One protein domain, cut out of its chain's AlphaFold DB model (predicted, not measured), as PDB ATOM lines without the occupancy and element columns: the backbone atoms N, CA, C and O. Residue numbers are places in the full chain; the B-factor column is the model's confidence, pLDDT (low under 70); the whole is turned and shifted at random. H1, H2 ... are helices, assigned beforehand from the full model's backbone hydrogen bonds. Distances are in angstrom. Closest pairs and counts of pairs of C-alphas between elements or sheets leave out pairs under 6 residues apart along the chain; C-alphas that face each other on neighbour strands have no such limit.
ATOM      1  N   GLY A   2     154.885 150.745 266.724       81.25
ATOM      2  CA  GLY A   2     154.103 151.048 267.940       81.25
ATOM      3  C   GLY A   2     154.864 150.924 269.268       81.25
ATOM      4  O   GLY A   2     155.058 151.923 269.953       81.25
ATOM      5  N   THR A   3     155.354 149.729 269.617       89.31
ATOM      6  CA  THR A   3     155.950 149.489 270.947       89.31
ATOM      7  C   THR A   3     157.205 150.316 271.216       89.31
ATOM      8  O   THR A   3     157.378 150.837 272.312       89.31
ATOM      9  N   ILE A   4     158.092 150.453 270.229       92.06
ATOM     10  CA  ILE A   4     159.419 151.028 270.469       92.06
ATOM     11  C   ILE A   4     159.412 152.559 270.569       92.06
ATOM     12  O   ILE A   4     160.169 153.120 271.355       92.06
ATOM     13  N   CYS A   5     158.534 153.244 269.830       92.06
ATOM     14  CA  CYS A   5     158.375 154.693 269.971       92.06
ATOM     15  C   CYS A   5     157.742 155.043 271.323       92.06
ATOM     16  O   CYS A   5     158.195 155.972 271.989       92.06
ATOM     17  N   ALA A   6     156.747 154.259 271.758       93.94
ATOM     18  CA  ALA A   6     156.165 154.400 273.089       93.94
ATOM     19  C   ALA A   6     157.205 154.135 274.191       93.94
ATOM     20  O   ALA A   6     157.264 154.886 275.159       93.94
ATOM     21  N   LEU A   7     158.062 153.121 274.025       95.81
ATOM     22  CA  LEU A   7     159.151 152.838 274.959       95.81
ATOM     23  C   LEU A   7     160.117 154.023 275.090       95.81
ATOM     24  O   LEU A   7     160.404 154.428 276.214       95.81
ATOM     25  N   ASP A   8     160.586 154.604 273.983       94.44
ATOM     26  CA  ASP A   8     161.489 155.765 274.034       94.44
ATOM     27  C   ASP A   8     160.850 156.952 274.765       94.44
ATOM     28  O   ASP A   8     161.482 157.547 275.640       94.44
ATOM     29  N   GLY A   9     159.594 157.273 274.428       94.81
ATOM     30  CA  GLY A   9     158.861 158.377 275.048       94.81
ATOM     31  C   GLY A   9     158.639 158.156 276.543       94.81
ATOM     32  O   GLY A   9     158.902 159.048 277.344       94.81
ATOM     33  N   MET A  10     158.222 156.951 276.936       95.44
ATOM     34  CA  MET A  10     158.002 156.607 278.344       95.44
ATOM     35  C   MET A  10     159.309 156.550 279.138       95.44
ATOM     36  O   MET A  10     159.319 156.930 280.305       95.44
ATOM     37  N   THR A  11     160.409 156.123 278.513       95.44
ATOM     38  CA  THR A  11     161.739 156.131 279.138       95.44
ATOM     39  C   THR A  11     162.171 157.566 279.439       95.44
ATOM     40  O   THR A  11     162.456 157.874 280.591       95.44
ATOM     41  N   GLU A  12     162.115 158.469 278.454       95.12
ATOM     42  CA  GLU A  12     162.420 159.898 278.652       95.12
ATOM     43  C   GLU A  12     161.478 160.557 279.674       95.12
ATOM     44  O   GLU A  12     161.903 161.356 280.506       95.12
ATOM     45  N   PHE A  13     160.188 160.213 279.648       94.88
ATOM     46  CA  PHE A  13     159.221 160.731 280.613       94.88
ATOM     47  C   PHE A  13     159.534 160.272 282.045       94.88
ATOM     48  O   PHE A  13     159.446 161.069 282.980       94.88
ATOM     49  N   SER A  14     159.948 159.012 282.217       93.12
ATOM     50  CA  SER A  14     160.265 158.434 283.529       93.12
ATOM     51  C   SER A  14     161.460 159.094 284.225       93.12
ATOM     52  O   SER A  14     161.516 159.102 285.453       93.12
ATOM     53  N   GLU A  15     162.375 159.703 283.461       90.00
ATOM     54  CA  GLU A  15     163.517 160.445 284.010       90.00
ATOM     55  C   GLU A  15     163.067 161.700 284.780       90.00
ATOM     56  O   GLU A  15     163.706 162.089 285.757       90.00
ATOM     57  N   ARG A  16     161.942 162.312 284.378       93.19
ATOM     58  CA  ARG A  16     161.376 163.508 285.027       93.19
ATOM     59  C   ARG A  16     160.230 163.185 285.980       93.19
ATOM     60  O   ARG A  16     160.036 163.894 286.963       93.19
ATOM     61  N   VAL A  17     159.463 162.133 285.696       91.56
ATOM     62  CA  VAL A  17     158.257 161.775 286.449       91.56
ATOM     63  C   VAL A  17     158.341 160.329 286.919       91.56
ATOM     64  O   VAL A  17     158.147 159.385 286.152       91.56
ATOM     65  N   ARG A  18     158.562 160.147 288.225       87.50
ATOM     66  CA  ARG A  18     158.580 158.820 288.848       87.50
ATOM     67  C   ARG A  18     157.162 158.342 289.126       87.50
ATOM     68  O   ARG A  18     156.445 158.906 289.948       87.50
ATOM     69  N   SER A  19     156.755 157.281 288.438       94.88
ATOM     70  CA  SER A  19     155.446 156.659 288.608       94.88
ATOM     71  C   SER A  19     155.542 155.157 288.402       94.88
ATOM     72  O   SER A  19     155.972 154.693 287.346       94.88
ATOM     73  N   LYS A  20     155.017 154.389 289.363       94.56
ATOM     74  CA  LYS A  20     154.951 152.920 289.280       94.56
ATOM     75  C   LYS A  20     154.233 152.432 288.015       94.56
ATOM     76  O   LYS A  20     154.550 151.364 287.497       94.56
ATOM     77  N   LYS A  21     153.259 153.201 287.505       95.38
ATOM     78  CA  LYS A  21     152.549 152.874 286.256       95.38
ATOM     79  C   LYS A  21     153.469 153.012 285.039       95.38
ATOM     80  O   LYS A  21     153.458 152.141 284.176       95.38
ATOM     81  N   VAL A  22     154.277 154.074 284.997       94.81
ATOM     82  CA  VAL A  22     155.240 154.339 283.915       94.81
ATOM     83  C   VAL A  22     156.355 153.299 283.934       94.81
ATOM     84  O   VAL A  22     156.617 152.678 282.910       94.81
ATOM     85  N   GLU A  23     156.939 153.027 285.102       94.44
ATOM     86  CA  GLU A  23     157.976 152.000 285.273       94.44
ATOM     87  C   GLU A  23     157.488 150.621 284.812       94.44
ATOM     88  O   GLU A  23     158.173 149.919 284.066       94.44
ATOM     89  N   ARG A  24     156.259 150.244 285.192       95.81
ATOM     90  CA  ARG A  24     155.636 148.996 284.737       95.81
ATOM     91  C   ARG A  24     155.433 148.978 283.220       95.81
ATOM     92  O   ARG A  24     155.687 147.950 282.600       95.81
ATOM     93  N   ALA A  25     155.003 150.085 282.617       95.50
ATOM     94  CA  ALA A  25     154.833 150.177 281.168       95.50
ATOM     95  C   ALA A  25     156.170 150.031 280.419       95.50
ATOM     96  O   ALA A  25     156.249 149.251 279.470       95.50
ATOM     97  N   VAL A  26     157.228 150.706 280.884       96.69
ATOM     98  CA  VAL A  26     158.592 150.582 280.338       96.69
ATOM     99  C   VAL A  26     159.083 149.138 280.443       96.69
ATOM    100  O   VAL A  26     159.539 148.575 279.446       96.69
ATOM    101  N   LYS A  27     158.919 148.501 281.611       96.25
ATOM    102  CA  LYS A  27     159.306 147.098 281.822       96.25
ATOM    103  C   LYS A  27     158.565 146.151 280.879       96.25
ATOM    104  O   LYS A  27     159.198 145.310 280.250       96.25
ATOM    105  N   ASN A  28     157.250 146.309 280.735       96.69
ATOM    106  CA  ASN A  28     156.440 145.470 279.849       96.69
ATOM    107  C   ASN A  28     156.825 145.653 278.373       96.69
ATOM    108  O   ASN A  28     156.895 144.679 277.627       96.69
ATOM    109  N   ALA A  29     157.106 146.887 277.947       96.94
ATOM    110  CA  ALA A  29     157.559 147.164 276.588       96.94
ATOM    111  C   ALA A  29     158.953 146.575 276.313       96.94
ATOM    112  O   ALA A  29     159.172 146.006 275.242       96.94
ATOM    113  N   CYS A  30     159.877 146.654 277.277       97.44
ATOM    114  CA  CYS A  30     161.174 145.982 277.182       97.44
ATOM    115  C   CYS A  30     161.003 144.466 277.095       97.44
ATOM    116  O   CYS A  30     161.585 143.842 276.212       97.44
ATOM    117  N   GLU A  31     160.171 143.881 277.957       96.81
ATOM    118  CA  GLU A  31     159.909 142.443 277.969       96.81
ATOM    119  C   GLU A  31     159.348 141.957 276.631       96.81
ATOM    120  O   GLU A  31     159.831 140.962 276.099       96.81
ATOM    121  N   PHE A  32     158.426 142.707 276.018       95.44
ATOM    122  CA  PHE A  32     157.925 142.402 274.677       95.44
ATOM    123  C   PHE A  32     159.041 142.367 273.618       95.44
ATOM    124  O   PHE A  32     159.085 141.476 272.775       95.44
ATOM    125  N   LEU A  33     159.984 143.314 273.641       95.81
ATOM    126  CA  LEU A  33     161.110 143.282 272.701       95.81
ATOM    127  C   LEU A  33     162.066 142.115 273.000       95.81
ATOM    128  O   LEU A  33     162.571 141.466 272.080       95.81
ATOM    129  N   LEU A  34     162.311 141.833 274.280       96.38
ATOM    130  CA  LEU A  34     163.261 140.817 274.731       96.38
ATOM    131  C   LEU A  34     162.740 139.388 274.540       96.38
ATOM    132  O   LEU A  34     163.528 138.518 274.167       96.38
ATOM    133  N   MET A  35     161.438 139.131 274.706       94.94
ATOM    134  CA  MET A  35     160.841 137.819 274.406       94.94
ATOM    135  C   MET A  35     161.028 137.427 272.933       94.94
ATOM    136  O   MET A  35     161.179 136.250 272.623       94.94
ATOM    137  N   HIS A  36     161.137 138.413 272.038       94.50
ATOM    138  CA  HIS A  36     161.470 138.229 270.623       94.50
ATOM    139  C   HIS A  36     162.977 138.337 270.334       94.50
ATOM    140  O   HIS A  36     163.384 138.488 269.181       94.50
ATOM    141  N   ARG A  37     163.842 138.309 271.361       95.62
ATOM    142  CA  ARG A  37     165.301 138.519 271.245       95.62
ATOM    143  C   ARG A  37     165.641 139.702 270.331       95.62
ATOM    144  O   ARG A  37     166.555 139.630 269.515       95.62
ATOM    145  N   LEU A  38     164.837 140.764 270.415       95.81
ATOM    146  CA  LEU A  38     164.852 141.984 269.602       95.81
ATOM    147  C   LEU A  38     164.510 141.837 268.109       95.81
ATOM    148  O   LEU A  38     164.055 142.819 267.520       95.81
ATOM    149  N   TYR A  39     164.731 140.682 267.475       95.31
ATOM    150  CA  TYR A  39     164.555 140.526 266.021       95.31
ATOM    151  C   TYR A  39     164.186 139.109 265.539       95.31
ATOM    152  O   TYR A  39     164.155 138.857 264.327       95.31
ATOM    153  N   ARG A  40     163.902 138.180 266.457       93.62
ATOM    154  CA  ARG A  40     163.585 136.771 266.181       93.62
ATOM    155  C   ARG A  40     162.144 136.420 266.547       93.62
ATOM    156  O   ARG A  40     161.587 136.922 267.515       93.62
ATOM    157  N   ALA A  41     161.552 135.519 265.774       89.12
ATOM    158  CA  ALA A  41     160.211 135.010 266.013       89.12
ATOM    159  C   ALA A  41     160.253 133.861 267.031       89.12
ATOM    160  O   ALA A  41     160.781 132.785 266.742       89.12
ATOM    161  N   ASP A  42     159.671 134.081 268.205       82.12
ATOM    162  CA  ASP A  42     159.556 133.123 269.312       82.12
ATOM    163  C   ASP A  42     158.763 131.867 268.907       82.12
ATOM    164  O   ASP A  42     159.190 130.746 269.174       82.12
ATOM    165  N   ARG A  43     157.662 132.041 268.164       80.00
ATOM    166  CA  ARG A  43     156.765 130.949 267.730       80.00
ATOM    167  C   ARG A  43     157.172 130.246 266.433       80.00
ATOM    168  O   ARG A  43     156.500 129.317 265.998       80.00
ATOM    169  N   HIS A  44     158.276 130.658 265.810       80.12
ATOM    170  CA  HIS A  44     158.748 130.100 264.536       80.12
ATOM    171  C   HIS A  44     160.209 129.642 264.615       80.12
ATOM    172  O   HIS A  44     161.009 129.910 263.715       80.12
ATOM    173  N   GLY A  45     160.570 128.972 265.713       83.56
ATOM    174  CA  GLY A  45     161.897 128.377 265.895       83.56
ATOM    175  C   GLY A  45     163.028 129.406 265.934       83.56
ATOM    176  O   GLY A  45     164.116 129.139 265.431       83.56
ATOM    177  N   TRP A  46     162.773 130.601 266.475       88.81
ATOM    178  CA  TRP A  46     163.759 131.683 266.598       88.81
ATOM    179  C   TRP A  46     164.342 132.173 265.265       88.81
ATOM    180  O   TRP A  46     165.437 132.744 265.231       88.81
ATOM    181  N   LYS A  47     163.618 131.994 264.155       91.88
ATOM    182  CA  LYS A  47     163.992 132.557 262.851       91.88
ATOM    183  C   LYS A  47     163.989 134.086 262.898       91.88
ATOM    184  O   LYS A  47     163.241 134.698 263.655       91.88
ATOM    185  N   VAL A  48     164.823 134.709 262.071       93.69
ATOM    186  CA  VAL A  48     164.838 136.168 261.896       93.69
ATOM    187  C   VAL A  48     163.480 136.627 261.354       93.69
ATOM    188  O   VAL A  48     163.058 136.133 260.311       93.69
ATOM    189  N   ILE A  49     162.816 137.572 262.036       92.25
ATOM    190  CA  ILE A  49     161.468 138.059 261.668       92.25
ATOM    191  C   ILE A  49     161.491 138.675 260.266       92.25
ATOM    192  O   ILE A  49     160.654 138.376 259.420       92.25
ATOM    193  N   ARG A  50     162.479 139.538 260.015       91.75
ATOM    194  CA  ARG A  50     162.730 140.172 258.720       91.75
ATOM    195  C   ARG A  50     164.223 140.269 258.486       91.75
ATOM    196  O   ARG A  50     164.944 140.755 259.354       91.75
ATOM    197  N   LYS A  51     164.683 139.874 257.296       91.25
ATOM    198  CA  LYS A  51     166.107 139.951 256.923       91.25
ATOM    199  C   LYS A  51     166.676 141.366 257.078       91.25
ATOM    200  O   LYS A  51     167.834 141.514 257.432       91.25
ATOM    201  N   ASP A  52     165.856 142.396 256.878       90.81
ATOM    202  CA  ASP A  52     166.268 143.790 257.061       90.81
ATOM    203  C   ASP A  52     166.660 144.138 258.497       90.81
ATOM    204  O   ASP A  52     167.442 145.064 258.687       90.81
ATOM    205  N   TYR A  53     166.155 143.414 259.504       94.12
ATOM    206  CA  TYR A  53     166.439 143.743 260.901       94.12
ATOM    207  C   TYR A  53     167.911 143.521 261.255       94.12
ATOM    208  O   TYR A  53     168.405 144.130 262.196       94.12
ATOM    209  N   THR A  54     168.635 142.699 260.495       95.81
ATOM    210  CA  THR A  54     170.072 142.471 260.696       95.81
ATOM    211  C   THR A  54     170.959 143.457 259.935       95.81
ATOM    212  O   THR A  54     172.182 143.350 260.030       95.81
ATOM    213  N   ARG A  55     170.372 144.397 259.179       94.75
ATOM    214  CA  ARG A  55     171.092 145.401 258.389       94.75
ATOM    215  C   ARG A  55     171.037 146.752 259.088       94.75
ATOM    216  O   ARG A  55     169.972 147.362 259.162       94.75
ATOM    217  N   LEU A  56     172.188 147.213 259.564       94.25
ATOM    218  CA  LEU A  56     172.315 148.478 260.275       94.25
ATOM    219  C   LEU A  56     172.019 149.647 259.341       94.25
ATOM    220  O   LEU A  56     172.594 149.746 258.253       94.25
ATOM    221  N   ARG A  57     171.131 150.542 259.770       89.75
ATOM    222  CA  ARG A  57     170.838 151.775 259.036       89.75
ATOM    223  C   ARG A  57     170.429 152.904 259.971       89.75
ATOM    224  O   ARG A  57     170.068 152.699 261.124       89.75
ATOM    225  N   GLY A  58     170.439 154.119 259.439       84.62
ATOM    226  CA  GLY A  58     169.942 155.298 260.132       84.62
ATOM    227  C   GLY A  58     169.467 156.377 259.161       84.62
ATOM    228  O   GLY A  58     169.871 156.360 257.993       84.62
ATOM    229  N   PRO A  59     168.626 157.317 259.629       86.50
ATOM    230  CA  PRO A  59     167.992 157.382 260.961       86.50
ATOM    231  C   PRO A  59     166.795 156.416 261.135       86.50
ATOM    232  O   PRO A  59     166.339 155.798 260.179       86.50
ATOM    233  N   TRP A  60     166.247 156.269 262.345       86.12
ATOM    234  CA  TRP A  60     165.157 155.314 262.642       86.12
ATOM    235  C   TRP A  60     163.746 155.925 262.606       86.12
ATOM    236  O   TRP A  60     162.939 155.657 263.493       86.12
ATOM    237  N   LEU A  61     163.431 156.764 261.612       79.62
ATOM    238  CA  LEU A  61     162.103 157.406 261.563       79.62
ATOM    239  C   LEU A  61     160.986 156.441 261.158       79.62
ATOM    240  O   LEU A  61     159.863 156.616 261.599       79.62
ATOM    241  N   VAL A  62     161.270 155.452 260.306       78.31
ATOM    242  CA  VAL A  62     160.278 154.455 259.841       78.31
ATOM    243  C   VAL A  62     160.821 153.027 259.824       78.31
ATOM    244  O   VAL A  62     160.114 152.082 259.476       78.31
ATOM    245  N   SER A  63     162.092 152.859 260.179       83.06
ATOM    246  CA  SER A  63     162.824 151.603 260.070       83.06
ATOM    247  C   SER A  63     163.099 150.991 261.441       83.06
ATOM    248  O   SER A  63     163.087 151.664 262.472       83.06
ATOM    249  N   TYR A  64     163.333 149.681 261.440       91.94
ATOM    250  CA  TYR A  64     163.740 148.928 262.615       91.94
ATOM    251  C   TYR A  64     164.876 147.988 262.226       91.94
ATOM    252  O   TYR A  64     164.809 147.321 261.193       91.94
ATOM    253  N   ASP A  65     165.891 147.937 263.076       94.56
ATOM    254  CA  ASP A  65     166.996 146.993 263.021       94.56
ATOM    255  C   ASP A  65     167.409 146.589 264.446       94.56
ATOM    256  O   ASP A  65     166.880 147.096 265.444       94.56
ATOM    257  N   ILE A  66     168.347 145.650 264.555       96.62
ATOM    258  CA  ILE A  66     168.884 145.198 265.841       96.62
ATOM    259  C   ILE A  66     169.434 146.355 266.681       96.62
ATOM    260  O   ILE A  66     169.299 146.327 267.901       96.62
ATOM    261  N   LEU A  67     170.026 147.381 266.061       97.06
ATOM    262  CA  LEU A  67     170.644 148.485 266.785       97.06
ATOM    263  C   LEU A  67     169.576 149.398 267.390       97.06
ATOM    264  O   LEU A  67     169.731 149.839 268.528       97.06
ATOM    265  N   ARG A  68     168.464 149.609 266.681       95.88
ATOM    266  CA  ARG A  68     167.292 150.323 267.191       95.88
ATOM    267  C   ARG A  68     166.715 149.634 268.427       95.88
ATOM    268  O   ARG A  68     166.484 150.303 269.437       95.88
ATOM    269  N   GLY A  69     166.521 148.316 268.352       96.50
ATOM    270  CA  GLY A  69     166.035 147.499 269.467       96.50
ATOM    271  C   GLY A  69     166.983 147.531 270.666       96.50
ATOM    272  O   GLY A  69     166.561 147.859 271.773       96.50
ATOM    273  N   LEU A  70     168.275 147.277 270.428       97.31
ATOM    274  CA  LEU A  70     169.320 147.322 271.455       97.31
ATOM    275  C   LEU A  70     169.388 148.691 272.132       97.31
ATOM    276  O   LEU A  70     169.485 148.762 273.356       97.31
ATOM    277  N   ARG A  71     169.316 149.780 271.358       96.94
ATOM    278  CA  ARG A  71     169.371 151.140 271.897       96.94
ATOM    279  C   ARG A  71     168.173 151.453 272.785       96.94
ATOM    280  O   ARG A  71     168.379 152.052 273.837       96.94
ATOM    281  N   ALA A  72     166.968 151.039 272.399       96.44
ATOM    282  CA  ALA A  72     165.769 151.274 273.200       96.44
ATOM    283  C   ALA A  72     165.864 150.587 274.568       96.44
ATOM    284  O   ALA A  72     165.774 151.249 275.599       96.44
ATOM    285  N   VAL A  73     166.137 149.276 274.588       97.25
ATOM    286  CA  VAL A  73     166.207 148.521 275.851       97.25
ATOM    287  C   VAL A  73     167.410 148.933 276.705       97.25
ATOM    288  O   VAL A  73     167.279 149.059 277.917       97.25
ATOM    289  N   SER A  74     168.557 149.248 276.084       96.25
ATOM    290  CA  SER A  74     169.741 149.734 276.813       96.25
ATOM    291  C   SER A  74     169.512 151.105 277.442       96.25
ATOM    292  O   SER A  74     170.082 151.405 278.486       96.25
ATOM    293  N   ARG A  75     168.717 151.969 276.799       95.00
ATOM    294  CA  ARG A  75     168.357 153.284 277.342       95.00
ATOM    295  C   ARG A  75     167.325 153.173 278.462       95.00
ATOM    296  O   ARG A  75     167.380 153.961 279.392       95.00
ATOM    297  N   ALA A  76     166.462 152.162 278.413       95.19
ATOM    298  CA  ALA A  76     165.557 151.805 279.503       95.19
ATOM    299  C   ALA A  76     166.254 151.092 280.685       95.19
ATOM    300  O   ALA A  76     165.583 150.625 281.601       95.19
ATOM    301  N   GLY A  77     167.590 150.989 280.672       94.31
ATOM    302  CA  GLY A  77     168.383 150.426 281.767       94.31
ATOM    303  C   GLY A  77     168.592 148.911 281.710       94.31
ATOM    304  O   GLY A  77     169.157 148.350 282.644       94.31
ATOM    305  N   ILE A  78     168.177 148.231 280.635       96.25
ATOM    306  CA  ILE A  78     168.432 146.794 280.477       96.25
ATOM    307  C   ILE A  78     169.883 146.566 280.042       96.25
ATOM    308  O   ILE A  78     170.318 147.002 278.970       96.25
ATOM    309  N   VAL A  79     170.624 145.839 280.873       94.44
ATOM    310  CA  VAL A  79     172.034 145.497 280.665       94.44
ATOM    311  C   VAL A  79     172.252 144.005 280.886       94.44
ATOM    312  O   VAL A  79     171.608 143.408 281.746       94.44
ATOM    313  N   ASN A  80     173.145 143.399 280.102       91.19
ATOM    314  CA  ASN A  80     173.562 141.996 280.226       91.19
ATOM    315  C   ASN A  80     172.418 140.957 280.195       91.19
ATOM    316  O   ASN A  80     172.585 139.831 280.663       91.19
ATOM    317  N   ASP A  81     171.263 141.287 279.604       96.25
ATOM    318  CA  ASP A  81     170.189 140.311 279.401       96.25
ATOM    319  C   ASP A  81     170.617 139.285 278.338       96.25
ATOM    320  O   ASP A  81     170.969 139.628 277.203       96.25
ATOM    321  N   GLN A  82     170.559 137.999 278.687       95.31
ATOM    322  CA  GLN A  82     170.975 136.900 277.814       95.31
ATOM    323  C   GLN A  82     170.234 136.892 276.463       95.31
ATOM    324  O   GLN A  82     170.774 136.430 275.455       95.31
ATOM    325  N   ARG A  83     169.014 137.438 276.401       96.50
ATOM    326  CA  ARG A  83     168.197 137.533 275.180       96.50
ATOM    327  C   ARG A  83     168.721 138.590 274.206       96.50
ATOM    328  O   ARG A  83     168.387 138.533 273.025       96.50
ATOM    329  N   MET A  84     169.576 139.508 274.667       96.81
ATOM    330  CA  MET A  84     170.269 140.501 273.837       96.81
ATOM    331  C   MET A  84     171.584 139.974 273.251       96.81
ATOM    332  O   MET A  84     172.087 140.558 272.292       96.81
ATOM    333  N   LYS A  85     172.139 138.878 273.793       95.62
ATOM    334  CA  LYS A  85     173.486 138.375 273.463       95.62
ATOM    335  C   LYS A  85     173.712 138.214 271.963       95.62
ATOM    336  O   LYS A  85     174.717 138.672 271.435       95.62
ATOM    337  N   ASP A  86     172.765 137.599 271.270       95.25
ATOM    338  CA  ASP A  86     172.852 137.346 269.832       95.25
ATOM    339  C   ASP A  86     172.876 138.640 268.999       95.25
ATOM    340  O   ASP A  86     173.733 138.816 268.133       95.25
ATOM    341  N   ALA A  87     172.019 139.609 269.333       97.31
ATOM    342  CA  ALA A  87     172.024 140.921 268.688       97.31
ATOM    343  C   ALA A  87     173.309 141.715 268.993       97.31
ATOM    344  O   ALA A  87     173.845 142.375 268.104       97.31
ATOM    345  N   LEU A  88     173.828 141.636 270.226       97.62
ATOM    346  CA  LEU A  88     175.092 142.269 270.621       97.62
ATOM    347  C   LEU A  88     176.294 141.659 269.891       97.62
ATOM    348  O   LEU A  88     177.138 142.404 269.397       97.62
ATOM    349  N   MET A  89     176.358 140.328 269.773       96.81
ATOM    350  CA  MET A  89     177.399 139.641 269.002       96.81
ATOM    351  C   MET A  89     177.345 140.039 267.527       96.81
ATOM    352  O   MET A  89     178.379 140.355 266.942       96.81
ATOM    353  N   LEU A  90     176.146 140.097 266.939       97.31
ATOM    354  CA  LEU A  90     175.966 140.537 265.558       97.31
ATOM    355  C   LEU A  90     176.392 141.999 265.354       97.31
ATOM    356  O   LEU A  90     177.040 142.315 264.359       97.31
ATOM    357  N   LEU A  91     176.073 142.889 266.298       97.88
ATOM    358  CA  LEU A  91     176.540 144.275 266.268       97.88
ATOM    359  C   LEU A  91     178.072 144.351 266.374       97.88
ATOM    360  O   LEU A  91     178.698 145.078 265.607       97.88
ATOM    361  N   ALA A  92     178.680 143.591 267.288       97.06
ATOM    362  CA  ALA A  92     180.128 143.560 267.481       97.06
ATOM    363  C   ALA A  92     180.872 143.018 266.252       97.06
ATOM    364  O   ALA A  92     181.861 143.614 265.836       97.06
ATOM    365  N   ALA A  93     180.359 141.959 265.622       97.50
ATOM    366  CA  ALA A  93     180.935 141.375 264.410       97.50
ATOM    367  C   ALA A  93     180.937 142.342 263.212       97.50
ATOM    368  O   ALA A  93     181.768 142.220 262.319       97.50
ATOM    369  N   LYS A  94     180.022 143.321 263.192       97.38
ATOM    370  CA  LYS A  94     179.944 144.362 262.150       97.38
ATOM    371  C   LYS A  94     180.875 145.554 262.397       97.38
ATOM    372  O   LYS A  94     180.905 146.474 261.580       97.38
ATOM    373  N   ARG A  95     181.600 145.581 263.521       97.44
ATOM    374  CA  ARG A  95     182.538 146.658 263.853       97.44
ATOM    375  C   ARG A  95     183.796 146.525 263.002       97.44
ATOM    376  O   ARG A  95     184.431 145.477 262.997       97.44
ATOM    377  N   ASN A  96     184.181 147.590 262.308       96.12
ATOM    378  CA  ASN A  96     185.408 147.594 261.515       96.12
ATOM    379  C   ASN A  96     186.667 147.806 262.385       96.12
ATOM    380  O   ASN A  96     186.578 148.087 263.582       96.12
ATOM    381  N   SER A  97     187.851 147.729 261.771       96.00
ATOM    382  CA  SER A  97     189.149 147.908 262.448       96.00
ATOM    383  C   SER A  97     189.348 149.292 263.077       96.00
ATOM    384  O   SER A  97     190.095 149.429 264.039       96.00
ATOM    385  N   ARG A  98     188.646 150.319 262.583       96.44
ATOM    386  CA  ARG A  98     188.629 151.675 263.163       96.44
ATOM    387  C   ARG A  98     187.630 151.816 264.311       96.44
ATOM    388  O   ARG A  98     187.458 152.904 264.857       96.44
ATOM    389  N   GLY A  99     186.939 150.735 264.658       96.06
ATOM    390  CA  GLY A  99     185.940 150.706 265.706       96.06
ATOM    391  C   GLY A  99     184.605 151.349 265.327       96.06
ATOM    392  O   GLY A  99     183.883 151.746 266.240       96.06
ATOM    393  N   ARG A 100     184.295 151.462 264.028       96.38
ATOM    394  CA  ARG A 100     183.119 152.138 263.448       96.38
ATOM    395  C   ARG A 100     182.213 151.152 262.701       96.38
ATOM    396  O   ARG A 100     182.576 149.994 262.501       96.38
ATOM    397  N   TRP A 101     181.035 151.624 262.291       96.62
ATOM    398  CA  TRP A 101     180.039 150.843 261.554       96.62
ATOM    399  C   TRP A 101     179.628 151.541 260.269       96.62
ATOM    400  O   TRP A 101     179.623 152.771 260.184       96.62
ATOM    401  N   ILE A 102     179.247 150.733 259.286       94.75
ATOM    402  CA  ILE A 102     178.729 151.205 258.007       94.75
ATOM    403  C   ILE A 102     177.200 151.238 258.004       94.75
ATOM    404  O   ILE A 102     176.550 150.515 258.761       94.75
ATOM    405  N   SER A 103     176.629 152.034 257.106       92.81
ATOM    406  CA  SER A 103     175.222 151.889 256.727       92.81
ATOM    407  C   SER A 103     175.087 150.756 255.704       92.81
ATOM    408  O   SER A 103     175.639 150.835 254.611       92.81
ATOM    409  N   GLU A 104     174.379 149.679 256.036       92.50
ATOM    410  CA  GLU A 104     174.324 148.450 255.221       92.50
ATOM    411  C   GLU A 104     173.175 148.433 254.210       92.50
ATOM    412  O   GLU A 104     173.034 147.502 253.416       92.50
ATOM    413  N   SER A 105     172.285 149.419 254.271       87.94
ATOM    414  CA  SER A 105     171.096 149.432 253.426       87.94
ATOM    415  C   SER A 105     170.539 150.836 253.251       87.94
ATOM    416  O   SER A 105     170.622 151.645 254.179       87.94
ATOM    417  N   PRO A 106     169.957 151.131 252.077       82.12
ATOM    418  CA  PRO A 106     169.387 152.437 251.815       82.12
ATOM    419  C   PRO A 106     168.213 152.711 252.745       82.12
ATOM    420  O   PRO A 106     167.533 151.806 253.252       82.12
ATOM    421  N   TRP A 107     167.971 153.995 252.959       76.81
ATOM    422  CA  TRP A 107     166.778 154.423 253.655       76.81
ATOM    423  C   TRP A 107     165.543 154.105 252.797       76.81
ATOM    424  O   TRP A 107     165.596 154.291 251.583       76.81
ATOM    425  N   PRO A 108     164.437 153.608 253.378       73.94
ATOM    426  CA  PRO A 108     163.259 153.184 252.614       73.94
ATOM    427  C   PRO A 108     162.452 154.348 252.008       73.94
ATOM    428  O   PRO A 108     161.340 154.138 251.537       73.94
ATOM    429  N   SER A 109     162.977 155.573 252.035       72.69
ATOM    430  CA  SER A 109     162.356 156.743 251.425       72.69
ATOM    431  C   SER A 109     163.421 157.685 250.870       72.69
ATOM    432  O   SER A 109     164.534 157.769 251.389       72.69
ATOM    433  N   THR A 110     163.059 158.375 249.793       72.06
ATOM    434  CA  THR A 110     163.866 159.391 249.106       72.06
ATOM    435  C   THR A 110     163.652 160.794 249.676       72.06
ATOM    436  O   THR A 110     164.406 161.702 249.344       72.06
ATOM    437  N   ALA A 111     162.646 160.978 250.538       73.88
ATOM    438  CA  ALA A 111     162.282 162.280 251.095       73.88
ATOM    439  C   ALA A 111     163.220 162.744 252.220       73.88
ATOM    440  O   ALA A 111     163.233 163.921 252.567       73.88
ATOM    441  N   TYR A 112     163.999 161.830 252.803       68.44
ATOM    442  CA  TYR A 112     164.895 162.129 253.915       68.44
ATOM    443  C   TYR A 112     166.332 161.783 253.556       68.44
ATOM    444  O   TYR A 112     166.615 160.754 252.943       68.44
ATOM    445  N   SER A 113     167.250 162.644 253.985       67.81
ATOM    446  CA  SER A 113     168.682 162.412 253.825       67.81
ATOM    447  C   SER A 113     169.203 161.474 254.912       67.81
ATOM    448  O   SER A 113     168.807 161.552 256.076       67.81
ATOM    449  N   SER A 114     170.117 160.584 254.528       68.81
ATOM    450  CA  SER A 114     170.914 159.812 255.481       68.81
ATOM    451  C   SER A 114     172.078 160.661 256.011       68.81
ATOM    452  O   SER A 114     172.494 161.627 255.375       68.81
ATOM    453  N   PHE A 115     172.630 160.289 257.169       74.62
ATOM    454  CA  PHE A 115     173.843 160.903 257.731       74.62
ATOM    455  C   PHE A 115     175.134 160.423 257.042       74.62
ATOM    456  O   PHE A 115     176.224 160.903 257.369       74.62
ATOM    457  N   GLY A 116     175.023 159.477 256.108       77.75
ATOM    458  CA  GLY A 116     176.131 158.879 255.379       77.75
ATOM    459  C   GLY A 116     175.685 158.255 254.058       77.75
ATOM    460  O   GLY A 116     174.566 158.460 253.586       77.75
ATOM    461  N   ARG A 117     176.585 157.488 253.435       86.38
ATOM    462  CA  ARG A 117     176.305 156.731 252.205       86.38
ATOM    463  C   ARG A 117     176.286 155.243 252.526       86.38
ATOM    464  O   ARG A 117     177.077 154.772 253.341       86.38
ATOM    465  N   VAL A 118     175.401 154.502 251.863       90.00
ATOM    466  CA  VAL A 118     175.351 153.039 251.980       90.00
ATOM    467  C   VAL A 118     176.714 152.449 251.605       90.00
ATOM    468  O   VAL A 118     177.329 152.879 250.632       90.00
ATOM    469  N   GLY A 119     177.189 151.488 252.392       92.00
ATOM    470  CA  GLY A 119     178.491 150.843 252.237       92.00
ATOM    471  C   GLY A 119     179.664 151.605 252.861       92.00
ATOM    472  O   GLY A 119     180.740 151.032 252.995       92.00
ATOM    473  N   LEU A 120     179.474 152.860 253.280       93.00
ATOM    474  CA  LEU A 120     180.499 153.656 253.957       93.00
ATOM    475  C   LEU A 120     180.212 153.780 255.453       93.00
ATOM    476  O   LEU A 120     179.094 153.536 255.913       93.00
ATOM    477  N   GLU A 121     181.239 154.178 256.207       94.56
ATOM    478  CA  GLU A 121     181.104 154.504 257.626       94.56
ATOM    479  C   GLU A 121     180.024 155.570 257.831       94.56
ATOM    480  O   GLU A 121     180.030 156.622 257.189       94.56
ATOM    481  N   ASP A 122     179.112 155.303 258.761       93.06
ATOM    482  CA  ASP A 122     177.992 156.185 259.056       93.06
ATOM    483  C   ASP A 122     178.091 156.690 260.498       93.06
ATOM    484  O   ASP A 122     178.209 155.912 261.453       93.06
ATOM    485  N   LYS A 123     178.067 158.019 260.663       93.44
ATOM    486  CA  LYS A 123     178.220 158.674 261.970       93.44
ATOM    487  C   LYS A 123     177.056 158.353 262.906       93.44
ATOM    488  O   LYS A 123     177.280 158.156 264.099       93.44
ATOM    489  N   TRP A 124     175.834 158.276 262.380       93.31
ATOM    490  CA  TRP A 124     174.640 157.987 263.167       93.31
ATOM    491  C   TRP A 124     174.647 156.543 263.658       93.31
ATOM    492  O   TRP A 124     174.459 156.295 264.852       93.31
ATOM    493  N   VAL A 125     174.915 155.591 262.762       94.94
ATOM    494  CA  VAL A 125     175.020 154.170 263.125       94.94
ATOM    495  C   VAL A 125     176.145 153.976 264.140       94.94
ATOM    496  O   VAL A 125     175.932 153.362 265.186       94.94
ATOM    497  N   THR A 126     177.313 154.574 263.888       96.31
ATOM    498  CA  THR A 126     178.477 154.469 264.776       96.31
ATOM    499  C   THR A 126     178.190 155.025 266.168       96.31
ATOM    500  O   THR A 126     178.445 154.340 267.157       96.31
ATOM    501  N   LEU A 127     177.623 156.231 266.280       96.50
ATOM    502  CA  LEU A 127     177.287 156.826 267.577       96.50
ATOM    503  C   LEU A 127     176.337 155.928 268.374       96.50
ATOM    504  O   LEU A 127     176.558 155.669 269.558       96.50
ATOM    505  N   ASN A 128     175.279 155.437 267.730       96.69
ATOM    506  CA  ASN A 128     174.290 154.608 268.404       96.69
ATOM    507  C   ASN A 128     174.867 153.252 268.832       96.69
ATOM    508  O   ASN A 128     174.556 152.799 269.935       96.69
ATOM    509  N   ALA A 129     175.731 152.643 268.014       97.31
ATOM    510  CA  ALA A 129     176.438 151.410 268.355       97.31
ATOM    511  C   ALA A 129     177.367 151.599 269.559       97.31
ATOM    512  O   ALA A 129     177.322 150.808 270.499       97.31
ATOM    513  N   LEU A 130     178.146 152.685 269.577       97.38
ATOM    514  CA  LEU A 130     179.026 153.011 270.699       97.38
ATOM    515  C   LEU A 130     178.243 153.247 271.993       97.38
ATOM    516  O   LEU A 130     178.665 152.785 273.049       97.38
ATOM    517  N   LEU A 131     177.089 153.918 271.927       96.94
ATOM    518  CA  LEU A 131     176.241 154.150 273.099       96.94
ATOM    519  C   LEU A 131     175.634 152.851 273.646       96.94
ATOM    520  O   LEU A 131     175.607 152.664 274.858       96.94
ATOM    521  N   VAL A 132     175.216 151.925 272.775       97.12
ATOM    522  CA  VAL A 132     174.803 150.579 273.204       97.12
ATOM    523  C   VAL A 132     175.962 149.862 273.889       97.12
ATOM    524  O   VAL A 132     175.812 149.408 275.020       97.12
ATOM    525  N   MET A 133     177.130 149.792 273.243       94.81
ATOM    526  CA  MET A 133     178.299 149.100 273.797       94.81
ATOM    527  C   MET A 133     178.750 149.690 275.132       94.81
ATOM    528  O   MET A 133     179.062 148.940 276.053       94.81
ATOM    529  N   ARG A 134     178.737 151.021 275.261       94.81
ATOM    530  CA  ARG A 134     179.045 151.708 276.517       94.81
ATOM    531  C   ARG A 134     178.086 151.279 277.623       94.81
ATOM    532  O   ARG A 134     178.557 150.904 278.688       94.81
ATOM    533  N   ASN A 135     176.774 151.288 277.380       92.38
ATOM    534  CA  ASN A 135     175.792 150.907 278.400       92.38
ATOM    535  C   ASN A 135     175.970 149.457 278.864       92.38
ATOM    536  O   ASN A 135     175.851 149.186 280.052       92.38
ATOM    537  N   GLN A 136     176.307 148.544 277.950       89.75
ATOM    538  CA  GLN A 136     176.559 147.144 278.304       89.75
ATOM    539  C   GLN A 136     177.894 146.944 279.047       89.75
ATOM    540  O   GLN A 136     178.025 146.006 279.821       89.75
ATOM    541  N   ALA A 137     178.880 147.827 278.851       80.62
ATOM    542  CA  ALA A 137     180.183 147.750 279.518       80.62
ATOM    543  C   ALA A 137     180.221 148.401 280.914       80.62
ATOM    544  O   ALA A 137     181.154 148.141 281.671       80.62
ATOM    545  N   LEU A 138     179.251 149.259 281.252       62.28
ATOM    546  CA  LEU A 138     179.212 149.997 282.525       62.28
ATOM    547  C   LEU A 138     178.826 149.136 283.742       62.28
ATOM    548  O   LEU A 138     178.893 149.627 284.864       62.28
ATOM    549  N   VAL A 139     178.466 147.865 283.543       50.59
ATOM    550  CA  VAL A 139     178.191 146.903 284.616       50.59
ATOM    551  C   VAL A 139     179.132 145.712 284.432       50.59
ATOM    552  O   VAL A 139     178.837 144.796 283.661       50.59
TER     553      VAL A 139
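Overview. This is residues 2 to 139 of the 140 residues of an uncharacterized protein of bacterium (UniProt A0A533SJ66). The longest helix, H2, folds back on H1 as a hairpin on one side of the short helix H4, which is in the middle and has H5 and H6 on its other side. Residues 16 to 21, at the turn of the hairpin, stick out. The printed part has 138 residues with six named helices, H1 to H6 in chain order, and no named strand: all helix. It is compact, with a radius of gyration of the C-alphas of 15.0 A, and spans 44 by 36 by 32 A.

Arrangement. H2, residues 20 to 35, touches H1, residues 2 to 16, as a helical hairpin at a steep tilt of 38 degrees; their closest C-alphas, of Val 26 and Leu 7, are 5.9 A apart. The hub is H4, residues 66 to 75, and H1, H2 and H4 form an up-and-down bundle, each helix running against the one before it. H4 touches H6, residues 123 to 137, at a steep tilt of 51 degrees, the closest C-alphas being those of Arg 71 and Val 132, 5.6 A apart. H4 touches H5, residues 82 to 93, closest at the C-alphas of Ile 66 and Ala 87, 6.0 A apart. H3, residues 51 to 54, is close to H4 but not clearly touching: the closest C-alphas, of Tyr 53 and Ile 66, are 5.7 A apart. Every O i to N i+4 pair is within hydrogen-bond range in H2, H4 and H6, 10 of 11 in H1 and 6 of 8 in H5; H3 is too short for one.

Along the chain. H2 is 22.0 A long, H1 22.4 A, H6 20.8 A and H5 17.3 A. H1 begins at C-alpha 2 (154.103, 151.048, 267.940); H6 ends at C-alpha 137 (180.183, 147.750, 279.518).

Size, cuts and confidence. The printed part has no cut. The links H2 to H3, H3 to H4 and H5 to H6 are long. Residues 112 to 114 and 138 to 139 have pLDDT under 70.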